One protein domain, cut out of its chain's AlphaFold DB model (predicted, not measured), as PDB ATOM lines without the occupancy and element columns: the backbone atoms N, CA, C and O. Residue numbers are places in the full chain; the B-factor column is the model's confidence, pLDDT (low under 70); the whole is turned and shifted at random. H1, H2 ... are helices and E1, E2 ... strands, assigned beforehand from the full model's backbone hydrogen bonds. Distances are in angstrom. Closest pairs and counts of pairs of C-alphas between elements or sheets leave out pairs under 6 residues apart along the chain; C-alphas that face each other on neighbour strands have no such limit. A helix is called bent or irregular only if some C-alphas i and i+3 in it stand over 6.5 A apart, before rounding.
ATOM      1  N   ALA A   2     211.117 220.860 238.302       67.69
ATOM      2  CA  ALA A   2     211.591 222.214 238.546       67.69
ATOM      3  C   ALA A   2     212.238 222.781 237.270       67.69
ATOM      4  O   ALA A   2     212.684 222.037 236.389       67.69
ATOM      5  N   LYS A   3     212.212 224.109 237.154       74.25
ATOM      6  CA  LYS A   3     212.784 224.865 236.040       74.25
ATOM      7  C   LYS A   3     213.683 225.959 236.593       74.25
ATOM      8  O   LYS A   3     213.298 226.652 237.530       74.25
ATOM      9  N   LEU A   4     214.851 226.104 235.987       76.62
ATOM     10  CA  LEU A   4     215.760 227.223 236.191       76.62
ATOM     11  C   LEU A   4     215.787 228.014 234.884       76.62
ATOM     12  O   LEU A   4     215.988 227.426 233.826       76.62
ATOM     13  N   VAL A   5     215.553 229.316 234.954       77.00
ATOM     14  CA  VAL A   5     215.548 230.221 233.798       77.00
ATOM     15  C   VAL A   5     216.645 231.261 233.978       77.00
ATOM     16  O   VAL A   5     216.856 231.739 235.091       77.00
ATOM     17  N   MET A   6     217.364 231.549 232.901       77.88
ATOM     18  CA  MET A   6     218.498 232.474 232.835       77.88
ATOM     19  C   MET A   6     218.382 233.271 231.533       77.88
ATOM     20  O   MET A   6     217.636 232.874 230.630       77.88
ATOM     21  N   ASP A   7     219.098 234.386 231.407       76.06
ATOM     22  CA  ASP A   7     219.124 235.111 230.135       76.06
ATOM     23  C   ASP A   7     219.581 234.205 228.976       76.06
ATOM     24  O   ASP A   7     220.679 233.647 228.971       76.06
ATOM     25  N   GLY A   8     218.703 234.019 227.992       76.69
ATOM     26  CA  GLY A   8     218.995 233.214 226.810       76.69
ATOM     27  C   GLY A   8     218.881 231.691 226.964       76.69
ATOM     28  O   GLY A   8     219.003 230.985 225.962       76.69
ATOM     29  N   GLU A   9     218.675 231.164 228.174       83.56
ATOM     30  CA  GLU A   9     218.828 229.735 228.474       83.56
ATOM     31  C   GLU A   9     217.871 229.251 229.567       83.56
ATOM     32  O   GLU A   9     217.443 229.999 230.448       83.56
ATOM     33  N   HIS A  10     217.573 227.952 229.582       83.62
ATOM     34  CA  HIS A  10     216.871 227.362 230.718       83.62
ATOM     35  C   HIS A  10     217.247 225.903 230.952       83.62
ATOM     36  O   HIS A  10     217.684 225.185 230.053       83.62
ATOM     37  N   VAL A  11     217.031 225.450 232.181       83.44
ATOM     38  CA  VAL A  11     217.175 224.059 232.601       83.44
ATOM     39  C   VAL A  11     215.819 223.533 233.050       83.44
ATOM     40  O   VAL A  11     215.045 224.219 233.718       83.44
ATOM     41  N   THR A  12     215.525 222.291 232.687       82.69
ATOM     42  CA  THR A  12     214.383 221.531 233.198       82.69
ATOM     43  C   THR A  12     214.889 220.285 233.904       82.69
ATOM     44  O   THR A  12     215.748 219.593 233.370       82.69
ATOM     45  N   LEU A  13     214.342 219.986 235.081       78.81
ATOM     46  CA  LEU A  13     214.762 218.847 235.890       78.81
ATOM     47  C   LEU A  13     213.577 218.210 236.620       78.81
ATOM     48  O   LEU A  13     212.662 218.888 237.099       78.81
ATOM     49  N   TYR A  14     213.535 216.883 236.647       71.88
ATOM     50  CA  TYR A  14     212.456 216.123 237.270       71.88
ATOM     51  C   TYR A  14     212.932 214.732 237.686       71.88
ATOM     52  O   TYR A  14     213.820 214.158 237.066       71.88
ATOM     53  N   ALA A  15     212.324 214.200 238.745       73.75
ATOM     54  CA  ALA A  15     212.530 212.820 239.160       73.75
ATOM     55  C   ALA A  15     211.809 211.869 238.204       73.75
ATOM     56  O   ALA A  15     210.698 212.171 237.752       73.75
ATOM     57  N   LEU A  16     212.445 210.739 237.907       70.00
ATOM     58  CA  LEU A  16     211.795 209.644 237.201       70.00
ATOM     59  C   LEU A  16     210.931 208.841 238.190       70.00
ATOM     60  O   LEU A  16     211.385 208.581 239.306       70.00
ATOM     61  N   PRO A  17     209.687 208.481 237.826       61.88
ATOM     62  CA  PRO A  17     208.866 207.590 238.641       61.88
ATOM     63  C   PRO A  17     209.526 206.214 238.799       61.88
ATOM     64  O   PRO A  17     210.168 205.739 237.867       61.88
ATOM     65  N   ASP A  18     209.323 205.574 239.951       62.84
ATOM     66  CA  ASP A  18     209.613 204.153 240.221       62.84
ATOM     67  C   ASP A  18     211.076 203.686 240.128       62.84
ATOM     68  O   ASP A  18     211.367 202.507 240.330       62.84
ATOM     69  N   GLU A  19     212.023 204.599 239.925       54.91
ATOM     70  CA  GLU A  19     213.444 204.318 240.080       54.91
ATOM     71  C   GLU A  19     213.967 204.944 241.378       54.91
ATOM     72  O   GLU A  19     213.654 206.089 241.711       54.91
ATOM     73  N   ALA A  20     214.777 204.195 242.132       52.56
ATOM     74  CA  ALA A  20     215.436 204.703 243.331       52.56
ATOM     75  C   ALA A  20     216.450 205.802 242.950       52.56
ATOM     76  O   ALA A  20     217.608 205.525 242.632       52.56
ATOM     77  N   GLU A  21     215.977 207.049 242.960       61.03
ATOM     78  CA  GLU A  21     216.749 208.298 242.889       61.03
ATOM     79  C   GLU A  21     217.463 208.703 241.569       61.03
ATOM     80  O   GLU A  21     218.522 209.336 241.650       61.03
ATOM     81  N   PRO A  22     216.942 208.476 240.343       67.38
ATOM     82  CA  PRO A  22     217.461 209.171 239.171       67.38
ATOM     83  C   PRO A  22     216.676 210.450 238.861       67.38
ATOM     84  O   PRO A  22     215.457 210.460 238.654       67.38
ATOM     85  N   LEU A  23     217.414 211.554 238.774       72.94
ATOM     86  CA  LEU A  23     216.939 212.798 238.185       72.94
ATOM     87  C   LEU A  23     217.241 212.788 236.688       72.94
ATOM     88  O   LEU A  23     218.361 212.501 236.264       72.94
ATOM     89  N   ASN A  24     216.246 213.161 235.888       78.06
ATOM     90  CA  ASN A  24     216.460 213.542 234.502       78.06
ATOM     91  C   ASN A  24     216.543 215.069 234.430       78.06
ATOM     92  O   ASN A  24     215.676 215.776 234.957       78.06
ATOM     93  N   TRP A  25     217.577 215.573 233.762       84.19
ATOM     94  CA  TRP A  25     217.772 217.001 233.557       84.19
ATOM     95  C   TRP A  25     218.157 217.318 232.115       84.19
ATOM     96  O   TRP A  25     218.721 216.494 231.389       84.19
ATOM     97  N   MET A  26     217.802 218.531 231.710       89.06
ATOM     98  CA  MET A  26     218.014 219.061 230.377       89.06
ATOM     99  C   MET A  26     218.402 220.526 230.447       89.06
ATOM    100  O   MET A  26     217.731 221.286 231.146       89.06
ATOM    101  N   TRP A  27     219.389 220.934 229.662       90.12
ATOM    102  CA  TRP A  27     219.794 222.325 229.492       90.12
ATOM    103  C   TRP A  27     219.615 222.757 228.037       90.12
ATOM    104  O   TRP A  27     220.057 222.076 227.113       90.12
ATOM    105  N   TYR A  28     218.911 223.867 227.847       89.25
ATOM    106  CA  TYR A  28     218.532 224.414 226.552       89.25
ATOM    107  C   TYR A  28     219.419 225.611 226.229       89.25
ATOM    108  O   TYR A  28     219.326 226.650 226.887       89.25
ATOM    109  N   VAL A  29     220.252 225.461 225.200       86.88
ATOM    110  CA  VAL A  29     221.265 226.449 224.812       86.88
ATOM    111  C   VAL A  29     220.998 226.957 223.402       86.88
ATOM    112  O   VAL A  29     220.739 226.176 222.485       86.88
ATOM    113  N   ASN A  30     221.092 228.271 223.209       86.56
ATOM    114  CA  ASN A  30     221.037 228.883 221.882       86.56
ATOM    115  C   ASN A  30     222.386 228.702 221.188       86.56
ATOM    116  O   ASN A  30     223.410 229.138 221.712       86.56
ATOM    117  N   ILE A  31     222.386 228.097 220.001       84.94
ATOM    118  CA  ILE A  31     223.602 227.881 219.214       84.94
ATOM    119  C   ILE A  31     223.391 228.431 217.802       84.94
ATOM    120  O   ILE A  31     222.359 228.142 217.193       84.94
ATOM    121  N   PRO A  32     224.343 229.204 217.250       84.25
ATOM    122  CA  PRO A  32     224.297 229.602 215.849       84.25
ATOM    123  C   PRO A  32     224.236 228.382 214.924       84.25
ATOM    124  O   PRO A  32     225.031 227.458 215.050       84.25
ATOM    125  N   GLU A  33     223.346 228.398 213.931       82.25
ATOM    126  CA  GLU A  33     223.180 227.278 212.989       82.25
ATOM    127  C   GLU A  33     224.484 226.880 212.279       82.25
ATOM    128  O   GLU A  33     224.733 225.700 212.050       82.25
ATOM    129  N   ARG A  34     225.365 227.849 212.012       85.69
ATOM    130  CA  ARG A  34     226.695 227.611 211.428       85.69
ATOM    131  C   ARG A  34     227.595 226.682 212.257       85.69
ATOM    132  O   ARG A  34     228.477 226.055 211.681       85.69
ATOM    133  N   ASP A  35     227.367 226.576 213.566       86.25
ATOM    134  CA  ASP A  35     228.161 225.733 214.471       86.25
ATOM    135  C   ASP A  35     227.583 224.305 214.564       86.25
ATOM    136  O   ASP A  35     228.249 223.378 215.029       86.25
ATOM    137  N   LEU A  36     226.353 224.095 214.074       86.62
ATOM    138  CA  LEU A  36     225.644 222.817 214.140       86.62
ATOM    139  C   LEU A  36     226.370 221.660 213.424       86.62
ATOM    140  O   LEU A  36     226.429 220.577 214.000       86.62
ATOM    141  N   PRO A  37     226.967 221.832 212.224       88.94
ATOM    142  CA  PRO A  37     227.716 220.757 211.569       88.94
ATOM    143  C   PRO A  37     228.864 220.210 212.420       88.94
ATOM    144  O   PRO A  37     229.097 219.004 212.425       88.94
ATOM    145  N   HIS A  38     229.555 221.085 213.149       91.06
ATOM    146  CA  HIS A  38     230.643 220.696 214.039       91.06
ATOM    147  C   HIS A  38     230.114 219.927 215.256       91.06
ATOM    148  O   HIS A  38     230.636 218.868 215.584       91.06
ATOM    149  N   LEU A  39     229.021 220.403 215.860       89.50
ATOM    150  CA  LEU A  39     228.374 219.749 217.003       89.50
ATOM    151  C   LEU A  39     227.702 218.415 216.649       89.50
ATOM    152  O   LEU A  39     227.520 217.584 217.531       89.50
ATOM    153  N   LEU A  40     227.339 218.209 215.380       90.50
ATOM    154  CA  LEU A  40     226.802 216.948 214.859       90.50
ATOM    155  C   LEU A  40     227.871 216.071 214.195       90.50
ATOM    156  O   LEU A  40     227.534 215.132 213.478       90.50
ATOM    157  N   THR A  41     229.154 216.351 214.410       93.19
ATOM    158  CA  THR A  41     230.233 215.440 214.018       93.19
ATOM    159  C   THR A  41     230.596 214.570 215.215       93.19
ATOM    160  O   THR A  41     230.894 215.083 216.292       93.19
ATOM    161  N   ASP A  42     230.510 213.251 215.056       93.25
ATOM    162  CA  ASP A  42     230.783 212.327 216.153       93.25
ATOM    163  C   ASP A  42     232.283 212.168 216.442       93.25
ATOM    164  O   ASP A  42     233.152 212.677 215.731       93.25
ATOM    165  N   ARG A  43     232.594 211.425 217.507       91.75
ATOM    166  CA  ARG A  43     233.968 211.115 217.936       91.75
ATOM    167  C   ARG A  43     234.846 210.417 216.891       91.75
ATOM    168  O   ARG A  43     236.059 210.410 217.058       91.75
ATOM    169  N   ASN A  44     234.258 209.831 215.850       93.50
ATOM    170  CA  ASN A  44     234.979 209.175 214.759       93.50
ATOM    171  C   ASN A  44     235.122 210.094 213.532       93.50
ATOM    172  O   ASN A  44     235.617 209.659 212.494       93.50
ATOM    173  N   GLY A  45     234.675 211.351 213.624       92.50
ATOM    174  CA  GLY A  45     234.685 212.306 212.519       92.50
ATOM    175  C   GLY A  45     233.524 212.134 211.536       92.50
ATOM    176  O   GLY A  45     233.490 212.822 210.513       92.50
ATOM    177  N   GLN A  46     232.556 211.252 211.812       94.12
ATOM    178  CA  GLN A  46     231.388 211.095 210.952       94.12
ATOM    179  C   GLN A  46     230.399 212.228 211.226       94.12
ATOM    180  O   GLN A  46     229.915 212.419 212.343       94.12
ATOM    181  N   ARG A  47     230.061 212.975 210.173       91.62
ATOM    182  CA  ARG A  47     229.036 214.017 210.234       91.62
ATOM    183  C   ARG A  47     227.641 213.398 210.201       91.62
ATOM    184  O   ARG A  47     227.312 212.657 209.273       91.62
ATOM    185  N   HIS A  48     226.808 213.769 211.164       88.19
ATOM    186  CA  HIS A  48     225.391 213.425 211.240       88.19
ATOM    187  C   HIS A  48     224.533 214.605 210.780       88.19
ATOM    188  O   HIS A  48     224.892 215.769 210.951       88.19
ATOM    189  N   LEU A  49     223.389 214.306 210.161       82.62
ATOM    190  CA  LEU A  49     222.483 215.339 209.641       82.62
ATOM    191  C   LEU A  49     221.542 215.912 210.706       82.62
ATOM    192  O   LEU A  49     221.246 217.101 210.666       82.62
ATOM    193  N   TRP A  50     221.061 215.072 211.625       80.44
ATOM    194  CA  TRP A  50     219.919 215.411 212.486       80.44
ATOM    195  C   TRP A  50     220.213 215.295 213.977       80.44
ATOM    196  O   TRP A  50     219.746 216.097 214.773       80.44
ATOM    197  N   SER A  51     220.962 214.279 214.387       84.19
ATOM    198  CA  SER A  51     221.255 214.045 215.798       84.19
ATOM    199  C   SER A  51     222.514 213.211 215.942       84.19
ATOM    200  O   SER A  51     222.884 212.487 215.019       84.19
ATOM    201  N   LEU A  52     223.152 213.320 217.105       86.06
ATOM    202  CA  LEU A  52     224.183 212.384 217.518       86.06
ATOM    203  C   LEU A  52     223.544 211.226 218.295       86.06
ATOM    204  O   LEU A  52     222.707 211.480 219.168       86.06
ATOM    205  N   PRO A  53     223.951 209.970 218.044       83.69
ATOM    206  CA  PRO A  53     223.569 208.879 218.923       83.69
ATOM    207  C   PRO A  53     224.127 209.094 220.343       83.69
ATOM    208  O   PRO A  53     225.188 209.713 220.507       83.69
ATOM    209  N   PRO A  54     223.459 208.570 221.388       82.50
ATOM    210  CA  PRO A  54     224.011 208.566 222.738       82.50
ATOM    211  C   PRO A  54     225.425 207.979 222.758       82.50
ATOM    212  O   PRO A  54     225.697 206.966 222.115       82.50
ATOM    213  N   GLY A  55     226.340 208.639 223.467       85.75
ATOM    214  CA  GLY A  55     227.739 208.221 223.522       85.75
ATOM    215  C   GLY A  55     228.543 208.483 222.244       85.75
ATOM    216  O   GLY A  55     229.689 208.066 222.184       85.75
ATOM    217  N   ALA A  56     228.011 209.179 221.235       90.06
ATOM    218  CA  ALA A  56     228.772 209.551 220.036       90.06
ATOM    219  C   ALA A  56     229.473 210.913 220.160       90.06
ATOM    220  O   ALA A  56     230.327 211.243 219.339       90.06
ATOM    221  N   LEU A  57     229.143 211.689 221.199       90.06
ATOM    222  CA  LEU A  57     229.707 213.015 221.436       90.06
ATOM    223  C   LEU A  57     231.240 212.960 221.517       90.06
ATOM    224  O   LEU A  57     231.806 212.072 222.167       90.06
ATOM    225  N   HIS A  58     231.890 213.894 220.823       90.94
ATOM    226  CA  HIS A  58     233.339 214.070 220.836       90.94
ATOM    227  C   HIS A  58     233.791 214.617 222.200       90.94
ATOM    228  O   HIS A  58     233.164 215.538 222.725       90.94
ATOM    229  N   ALA A  59     234.881 214.080 222.759       90.44
ATOM    230  CA  ALA A  59     235.339 214.407 224.117       90.44
ATOM    231  C   ALA A  59     235.577 215.915 224.318       90.44
ATOM    232  O   ALA A  59     235.091 216.489 225.281       90.44
ATOM    233  N   GLU A  60     236.211 216.580 223.346       91.38
ATOM    234  CA  GLU A  60     236.419 218.038 223.378       91.38
ATOM    235  C   GLU A  60     235.109 218.837 223.517       91.38
ATOM    236  O   GLU A  60     235.056 219.842 224.225       91.38
ATOM    237  N   ILE A  61     234.030 218.391 222.861       90.00
ATOM    238  CA  ILE A  61     232.724 219.053 222.951       90.00
ATOM    239  C   ILE A  61     232.083 218.777 224.306       90.00
ATOM    240  O   ILE A  61     231.525 219.697 224.899       90.00
ATOM    241  N   ASP A  62     232.178 217.545 224.809       89.94
ATOM    242  CA  ASP A  62     231.701 217.186 226.148       89.94
ATOM    243  C   ASP A  62     232.386 218.051 227.226       89.94
ATOM    244  O   ASP A  62     231.701 218.758 227.973       89.94
ATOM    245  N   ASP A  63     233.721 218.121 227.212       91.75
ATOM    246  CA  ASP A  63     234.526 218.935 228.133       91.75
ATOM    247  C   ASP A  63     234.160 220.421 228.055       91.75
ATOM    248  O   ASP A  63     233.935 221.082 229.077       91.75
ATOM    249  N   LYS A  64     234.039 220.956 226.834       90.69
ATOM    250  CA  LYS A  64     233.650 222.351 226.606       90.69
ATOM    251  C   LYS A  64     232.246 222.636 227.135       90.69
ATOM    252  O   LYS A  64     232.050 223.648 227.809       90.69
ATOM    253  N   MET A  65     231.276 221.762 226.875       88.75
ATOM    254  CA  MET A  65     229.904 221.939 227.356       88.75
ATOM    255  C   MET A  65     229.830 221.860 228.883       88.75
ATOM    256  O   MET A  65     229.129 222.672 229.488       88.75
ATOM    257  N   ARG A  66     230.602 220.974 229.526       91.12
ATOM    258  CA  ARG A  66     230.720 220.929 230.996       91.12
ATOM    259  C   ARG A  66     231.357 222.192 231.564       91.12
ATOM    260  O   ARG A  66     230.868 222.721 232.561       91.12
ATOM    261  N   ALA A  67     232.414 222.707 230.938       91.81
ATOM    262  CA  ALA A  67     233.062 223.946 231.364       91.81
ATOM    263  C   ALA A  67     232.120 225.160 231.245       91.81
ATOM    264  O   ALA A  67     232.052 225.993 232.155       91.81
ATOM    265  N   ILE A  68     231.335 225.239 230.165       89.19
ATOM    266  CA  ILE A  68     230.316 226.286 230.008       89.19
ATOM    267  C   ILE A  68     229.223 226.109 231.067       89.19
ATOM    268  O   ILE A  68     228.885 227.076 231.745       89.19
ATOM    269  N   ALA A  69     228.728 224.887 231.278       87.69
ATOM    270  CA  ALA A  69     227.710 224.615 232.288       87.69
ATOM    271  C   ALA A  69     228.172 225.042 233.694       87.69
ATOM    272  O   ALA A  69     227.442 225.745 234.380       87.69
ATOM    273  N   ARG A  70     229.411 224.726 234.095       88.50
ATOM    274  CA  ARG A  70     229.975 225.140 235.398       88.50
ATOM    275  C   ARG A  70     230.135 226.654 235.560       88.50
ATOM    276  O   ARG A  70     230.132 227.141 236.685       88.50
ATOM    277  N   SER A  71     230.332 227.387 234.462       88.62
ATOM    278  CA  SER A  71     230.498 228.847 234.511       88.62
ATOM    279  C   SER A  71     229.174 229.609 234.440       88.62
ATOM    280  O   SER A  71     229.089 230.707 234.985       88.62
ATOM    281  N   ARG A  72     228.148 229.045 233.787       83.31
ATOM    282  CA  ARG A  72     226.836 229.688 233.597       83.31
ATOM    283  C   ARG A  72     225.780 229.241 234.598       83.31
ATOM    284  O   ARG A  72     224.948 230.049 234.999       83.31
ATOM    285  N   LEU A  73     225.781 227.966 234.979       82.69
ATOM    286  CA  LEU A  73     224.762 227.407 235.859       82.69
ATOM    287  C   LEU A  73     225.116 227.667 237.333       82.69
ATOM    288  O   LEU A  73     226.292 227.744 237.691       82.69
ATOM    289  N   PRO A  74     224.110 227.772 238.219       77.44
ATOM    290  CA  PRO A  74     224.338 227.892 239.651       77.44
ATOM    291  C   PRO A  74     225.211 226.756 240.193       77.44
ATOM    292  O   PRO A  74     225.028 225.597 239.828       77.44
ATOM    293  N   SER A  75     226.094 227.065 241.144       80.75
ATOM    294  CA  SER A  75     227.086 226.112 241.669       80.75
ATOM    295  C   SER A  75     226.491 224.819 242.242       80.75
ATOM    296  O   SER A  75     227.143 223.779 242.196       80.75
ATOM    297  N   TRP A  76     225.245 224.841 242.727       77.06
ATOM    298  CA  TRP A  76     224.551 223.638 243.202       77.06
ATOM    299  C   TRP A  76     224.291 222.610 242.085       77.06
ATOM    300  O   TRP A  76     224.147 221.423 242.372       77.06
ATOM    301  N   MET A  77     224.270 223.028 240.813       79.06
ATOM    302  CA  MET A  77     224.164 222.123 239.666       79.06
ATOM    303  C   MET A  77     225.479 221.413 239.334       79.06
ATOM    304  O   MET A  77     225.438 220.405 238.631       79.06
ATOM    305  N   ASN A  78     226.627 221.869 239.850       80.69
ATOM    306  CA  ASN A  78     227.919 221.247 239.548       80.69
ATOM    307  C   ASN A  78     227.932 219.768 239.924       80.69
ATOM    308  O   ASN A  78     228.369 218.951 239.129       80.69
ATOM    309  N   SER A  79     227.334 219.396 241.057       77.81
ATOM    310  CA  SER A  79     227.225 217.987 241.436       77.81
ATOM    311  C   SER A  79     226.402 217.155 240.449       77.81
ATOM    312  O   SER A  79     226.737 215.996 240.244       77.81
ATOM    313  N   LEU A  80     225.353 217.717 239.829       80.12
ATOM    314  CA  LEU A  80     224.584 217.032 238.777       80.12
ATOM    315  C   LEU A  80     225.402 216.887 237.493       80.12
ATOM    316  O   LEU A  80     225.359 215.843 236.847       80.12
ATOM    317  N   ILE A  81     226.157 217.923 237.130       84.00
ATOM    318  CA  ILE A  81     227.070 217.887 235.984       84.00
ATOM    319  C   ILE A  81     228.153 216.828 236.221       84.00
ATOM    320  O   ILE A  81     228.419 216.021 235.337       84.00
ATOM    321  N   ASP A  82     228.746 216.786 237.411       81.69
ATOM    322  CA  ASP A  82     229.854 215.890 237.745       81.69
ATOM    323  C   ASP A  82     229.413 214.422 237.867       81.69
ATOM    324  O   ASP A  82     230.188 213.526 237.542       81.69
ATOM    325  N   THR A  83     228.169 214.148 238.284       81.62
ATOM    326  CA  THR A  83     227.607 212.781 238.311       81.62
ATOM    327  C   THR A  83     226.978 212.344 236.992       81.62
ATOM    328  O   THR A  83     226.549 211.197 236.867       81.62
ATOM    329  N   THR A  84     226.904 213.234 236.002       83.75
ATOM    330  CA  THR A  84     226.416 212.899 234.664       83.75
ATOM    331  C   THR A  84     227.497 212.148 233.896       83.75
ATOM    332  O   THR A  84     228.464 212.755 233.427       83.75
ATOM    333  N   GLU A  85     227.308 210.836 233.737       82.38
ATOM    334  CA  GLU A  85     228.240 209.951 233.028       82.38
ATOM    335  C   GLU A  85     228.422 210.377 231.567       82.38
ATOM    336  O   GLU A  85     229.538 210.635 231.124       82.38
ATOM    337  N   THR A  86     227.319 210.543 230.833       78.81
ATOM    338  CA  THR A  86     227.347 210.953 229.424       78.81
ATOM    339  C   THR A  86     226.385 212.102 229.165       78.81
ATOM    340  O   THR A  86     225.178 211.960 229.399       78.81
ATOM    341  N   LEU A  87     226.897 213.202 228.608       83.81
ATOM    342  CA  LEU A  87     226.054 214.200 227.962       83.81
ATOM    343  C   LEU A  87     225.699 213.727 226.553       83.81
ATOM    344  O   LEU A  87     226.508 213.121 225.849       83.81
ATOM    345  N   PHE A  88     224.487 214.042 226.118       83.69
ATOM    346  CA  PHE A  88     224.122 213.950 224.715       83.69
ATOM    347  C   PHE A  88     223.490 215.248 224.236       83.69
ATOM    348  O   PHE A  88     222.785 215.936 224.978       83.69
ATOM    349  N   LEU A  89     223.781 215.575 222.977       86.12
ATOM    350  CA  LEU A  89     223.322 216.780 222.304       86.12
ATOM    351  C   LEU A  89     222.216 216.425 221.320       86.12
ATOM    352  O   LEU A  89     222.387 215.554 220.465       86.12
ATOM    353  N   GLN A  90     221.101 217.135 221.416       87.75
ATOM    354  CA  GLN A  90     219.979 216.978 220.509       87.75
ATOM    355  C   GLN A  90     219.536 218.352 220.001       87.75
ATOM    356  O   GLN A  90     218.999 219.157 220.767       87.75
ATOM    357  N   PRO A  91     219.756 218.656 218.714       88.38
ATOM    358  CA  PRO A  91     219.186 219.848 218.110       88.38
ATOM    359  C   PRO A  91     217.654 219.782 218.153       88.38
ATOM    360  O   PRO A  91     217.056 218.712 218.006       88.38
ATOM    361  N   ILE A  92     217.014 220.926 218.376       87.06
ATOM    362  CA  ILE A  92     215.556 221.016 218.462       87.06
ATOM    363  C   ILE A  92     214.998 221.457 217.113       87.06
ATOM    364  O   ILE A  92     215.250 222.567 216.652       87.06
ATOM    365  N   TYR A  93     214.174 220.596 216.521       84.88
ATOM    366  CA  TYR A  93     213.452 220.873 215.286       84.88
ATOM    367  C   TYR A  93     211.956 221.025 215.559       84.88
ATOM    368  O   TYR A  93     211.422 220.516 216.543       84.88
ATOM    369  N   SER A  94     211.278 221.735 214.665       85.88
ATOM    370  CA  SER A  94     209.824 221.861 214.645       85.88
ATOM    371  C   SER A  94     209.366 221.724 213.210       85.88
ATOM    372  O   SER A  94     210.015 222.287 212.338       85.88
ATOM    373  N   VAL A 236     214.245 227.248 214.677       45.22
ATOM    374  CA  VAL A 236     214.791 227.994 215.805       45.22
ATOM    375  C   VAL A 236     215.893 227.121 216.374       45.22
ATOM    376  O   VAL A 236     215.609 226.059 216.923       45.22
ATOM    377  N   THR A 237     217.144 227.519 216.165       52.16
ATOM    378  CA  THR A 237     218.293 226.672 216.491       52.16
ATOM    379  C   THR A 237     218.572 226.713 217.989       52.16
ATOM    380  O   THR A 237     219.194 227.638 218.513       52.16
ATOM    381  N   PHE A 238     218.093 225.681 218.674       53.00
ATOM    382  CA  PHE A 238     218.388 225.392 220.071       53.00
ATOM    383  C   PHE A 238     219.035 224.016 220.171       53.00
ATOM    384  O   PHE A 238     218.653 223.086 219.454       53.00
ATOM    385  N   MET A 239     219.982 223.878 221.088       55.56
ATOM    386  CA  MET A 239     220.599 222.613 221.438       55.56
ATOM    387  C   MET A 239     220.127 222.188 222.820       55.56
ATOM    388  O   MET A 239     220.293 222.909 223.804       55.56
ATOM    389  N   LEU A 240     219.526 221.006 222.872       63.97
ATOM    390  CA  LEU A 240     219.215 220.313 224.104       63.97
ATOM    391  C   LEU A 240     220.438 219.505 224.525       63.97
ATOM    392  O   LEU A 240     220.828 218.571 223.828       63.97
ATOM    393  N   VAL A 241     221.009 219.831 225.675       57.59
ATOM    394  CA  VAL A 241     221.939 218.942 226.367       57.59
ATOM    395  C   VAL A 241     221.121 218.131 227.352       57.59
ATOM    396  O   VAL A 241     220.496 218.701 228.249       57.59
ATOM    397  N   ARG A 242     221.085 216.814 227.185       46.91
ATOM    398  CA  ARG A 242     220.390 215.918 228.109       46.91
ATOM    399  C   ARG A 242     221.380 214.921 228.697       46.91
ATOM    400  O   ARG A 242     222.370 214.550 228.069       46.91
ATOM    401  N   SER A 243     221.098 214.521 229.927       48.44
ATOM    402  CA  SER A 243     221.801 213.454 230.628       48.44
ATOM    403  C   SER A 243     220.914 212.219 230.727       48.44
ATOM    404  O   SER A 243     219.698 212.335 230.905       48.44
ATOM    405  N   GLY A 244     221.530 211.036 230.656       53.47
ATOM    406  CA  GLY A 244     220.953 209.819 231.235       53.47
ATOM    407  C   GLY A 244     220.862 209.925 232.765       53.47
ATOM    408  O   GLY A 244     221.344 210.891 233.348       53.47
ATOM    409  N   THR A 245     220.212 208.962 233.415       46.22
ATOM    410  CA  THR A 245     219.943 208.906 234.866       46.22
ATOM    411  C   THR A 245     221.089 209.446 235.742       46.22
ATOM    412  O   THR A 245     222.094 208.763 235.933       46.22
ATOM    413  N   SER A 246     220.943 210.649 236.311       43.62
ATOM    414  CA  SER A 246     221.893 211.184 237.299       43.62
ATOM    415  C   SER A 246     221.409 210.821 238.702       43.62
ATOM    416  O   SER A 246     220.280 211.154 239.066       43.62
ATOM    417  N   ARG A 247     222.245 210.158 239.507       42.78
ATOM    418  CA  ARG A 247     221.929 209.858 240.914       42.78
ATOM    419  C   ARG A 247     222.289 211.049 241.798       42.78
ATOM    420  O   ARG A 247     223.451 211.455 241.845       42.78
ATOM    421  N   LEU A 248     221.299 211.606 242.494       37.25
ATOM    422  CA  LEU A 248     221.484 212.688 243.463       37.25
ATOM    423  C   LEU A 248     221.054 212.203 244.849       37.25
ATOM    424  O   LEU A 248     219.864 212.018 245.079       37.25
ATOM    425  N   VAL A 249     222.003 212.075 245.783       36.47
ATOM    426  CA  VAL A 249     221.693 211.765 247.186       36.47
ATOM    427  C   VAL A 249     221.659 213.072 247.977       36.47
ATOM    428  O   VAL A 249     222.694 213.700 248.229       36.47
ATOM    429  N   VAL A 250     220.455 213.508 248.351       31.19
ATOM    430  CA  VAL A 250     220.236 214.698 249.188       31.19
ATOM    431  C   VAL A 250     220.304 214.278 250.655       31.19
ATOM    432  O   VAL A 250     219.411 213.596 251.147       31.19
ATOM    433  N   LEU A 251     221.346 214.703 251.374       31.70
ATOM    434  CA  LEU A 251     221.429 214.513 252.824       31.70
ATOM    435  C   LEU A 251     221.119 215.849 253.515       31.70
ATOM    436  O   LEU A 251     221.929 216.776 253.514       31.70
ATOM    437  N   ASP A 252     219.911 215.929 254.077       30.91
ATOM    438  CA  ASP A 252     219.454 216.950 255.038       30.91
ATOM    439  C   ASP A 252     219.361 218.411 254.531       30.91
ATOM    440  O   ASP A 252     219.630 219.369 255.251       30.91
ATOM    441  N   GLY A 253     218.994 218.623 253.260       29.77
ATOM    442  CA  GLY A 253     218.587 219.949 252.751       29.77
ATOM    443  C   GLY A 253     219.667 221.044 252.753       29.77
ATOM    444  O   GLY A 253     219.387 222.188 252.395       29.77
ATOM    445  N   ARG A 254     220.903 220.712 253.141       29.00
ATOM    446  CA  ARG A 254     222.063 221.619 253.188       29.00
ATOM    447  C   ARG A 254     223.313 221.044 252.524       29.00
ATOM    448  O   ARG A 254     224.290 221.771 252.377       29.00
ATOM    449  N   GLN A 255     223.304 219.771 252.125       31.02
ATOM    450  CA  GLN A 255     224.439 219.123 251.468       31.02
ATOM    451  C   GLN A 255     223.994 218.330 250.236       31.02
ATOM    452  O   GLN A 255     223.050 217.541 250.292       31.02
ATOM    453  N   ILE A 256     224.723 218.518 249.136       38.09
ATOM    454  CA  ILE A 256     224.636 217.679 247.941       38.09
ATOM    455  C   ILE A 256     225.814 216.704 247.989       38.09
ATOM    456  O   ILE A 256     226.958 217.142 248.118       38.09
ATOM    457  N   ARG A 257     225.559 215.391 247.907       34.38
ATOM    458  CA  ARG A 257     226.626 214.391 247.748       34.38
ATOM    459  C   ARG A 257     226.521 213.724 246.380       34.38
ATOM    460  O   ARG A 257     225.488 213.145 246.047       34.38
ATOM    461  N   SER A 258     227.606 213.781 245.611       37.00
ATOM    462  CA  SER A 258     227.824 212.920 244.450       37.00
ATOM    463  C   SER A 258     228.325 211.554 244.932       37.00
ATOM    464  O   SER A 258     229.279 211.453 245.700       37.00
ATOM    465  N   GLY A 259     227.639 210.483 244.538       28.91
ATOM    466  CA  GLY A 259     228.012 209.118 244.894       28.91
ATOM    467  C   GLY A 259     228.753 208.435 243.752       28.91
ATOM    468  O   GLY A 259     228.128 207.714 242.985       28.91
ATOM    469  N   VAL A 260     230.071 208.614 243.667       29.31
ATOM    470  CA  VAL A 260     230.950 207.573 243.112       29.31
ATOM    471  C   VAL A 260     231.631 206.927 244.307       29.31
ATOM    472  O   VAL A 260     232.143 207.611 245.196       29.31
ATOM    473  N   GLN A 261     231.539 205.605 244.395       32.34
ATOM    474  CA  GLN A 261     232.080 204.841 245.506       32.34
ATOM    475  C   GLN A 261     233.590 205.095 245.610       32.34
ATOM    476  O   GLN A 261     234.366 204.619 244.792       32.34
TER     477      GLN A 261
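What this domain is: This is residues 2 to 94 and 236 to 261 of the 286 residues of the protein "FAD-dependent monooxygenase" of Defluviicoccus sp (UniProt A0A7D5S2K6). A twisted sheet of five strands forms a slab, and the helical hairpin of H2 and H3 packs on it, H2 crossing over one face at E4. H1 and the long link of residues 40 to 58 lie toward one end of the longest axis, and the small strand hairpin of E6 and E7 makes the other end. The printed part has 119 residues, with three named helices and seven named strands in the order E1 E2 E3 H1 H2 H3 E4 E5 E6 E7. The large sheet runs E1 E2 E3 E5 E4, all antiparallel, and the class is mixed, helices and strands. The whole is compact, with a radius of gyration of the C-alphas of 14.9 A and spans of 45 by 32 by 27 A.

How they stand to each other: E1, residues 2 to 6, E2, residues 9 to 15, and E3, residues 22 to 30, form a meander, each strand the antiparallel neighbour of the one before. N 4 and O 11 are 3.0 A apart, and N 12 and O 26 are 2.9 A apart. E5, residues 238 to 243, is antiparallel to E3, with N 241 and O 27 at 2.8 A, and to the edge strand E4, residues 87 to 91, with N 90 and O 240 at 2.8 A. H1, residues 33 to 39, only grazes the sheet. H2, residues 59 to 72, is on the sheet at a height of 9.1 A, only just over E4 alone, and runs across the strands at 89 degrees to E4 on the local plane. H3, residues 75 to 83, only grazes the sheet with residues 80 to 83. H2 touches H3 with residues 66 to 70 alone, at a shallow tilt of 22 degrees, opposite ways; their closest C-alphas are those of Arg 70 and Asn 78, 6.1 A apart. E6, residues 249 to 251, and E7, residues 255 to 257, form an antiparallel hairpin, with N 257 and O 249 at 3.3 A. The closest C-alphas of H3 and E7 are those of Ser 79 and Ile 256, 7.0 A apart. In H2 every O i to N i+4 pair is within hydrogen-bond range; H3 has 3 of 5, and H1 1 of 3 beside 3 of 4 O i to N i+3 pairs.

Where its parts are: E1 begins at C-alpha 2 (211.591, 222.214, 238.546). E2 is 21.0 A long and E3 26.5 A. H1 is irregular, only just: C-alphas 34 and 37 are 6.9 A apart. H2 is 19.9 A long, from C-alpha 59 (235.339, 214.407, 224.117). E5 is 16.3 A long, and E7 ends at C-alpha 257 (226.626, 214.391, 247.748).

The domain as a whole: The C-alphas farthest apart are those of Gln 46 and Asp 252, at 46.0 A. Residues 95 to 235 are not printed, and C-alphas 94 and 236 are 8.0 A apart across the cut. The link from H1 to H2 is long, with 19 residues. Mean pLDDT of the printed part is 73.9; residue 2, residues 17 to 22 and residues 236 to 261 are under 70.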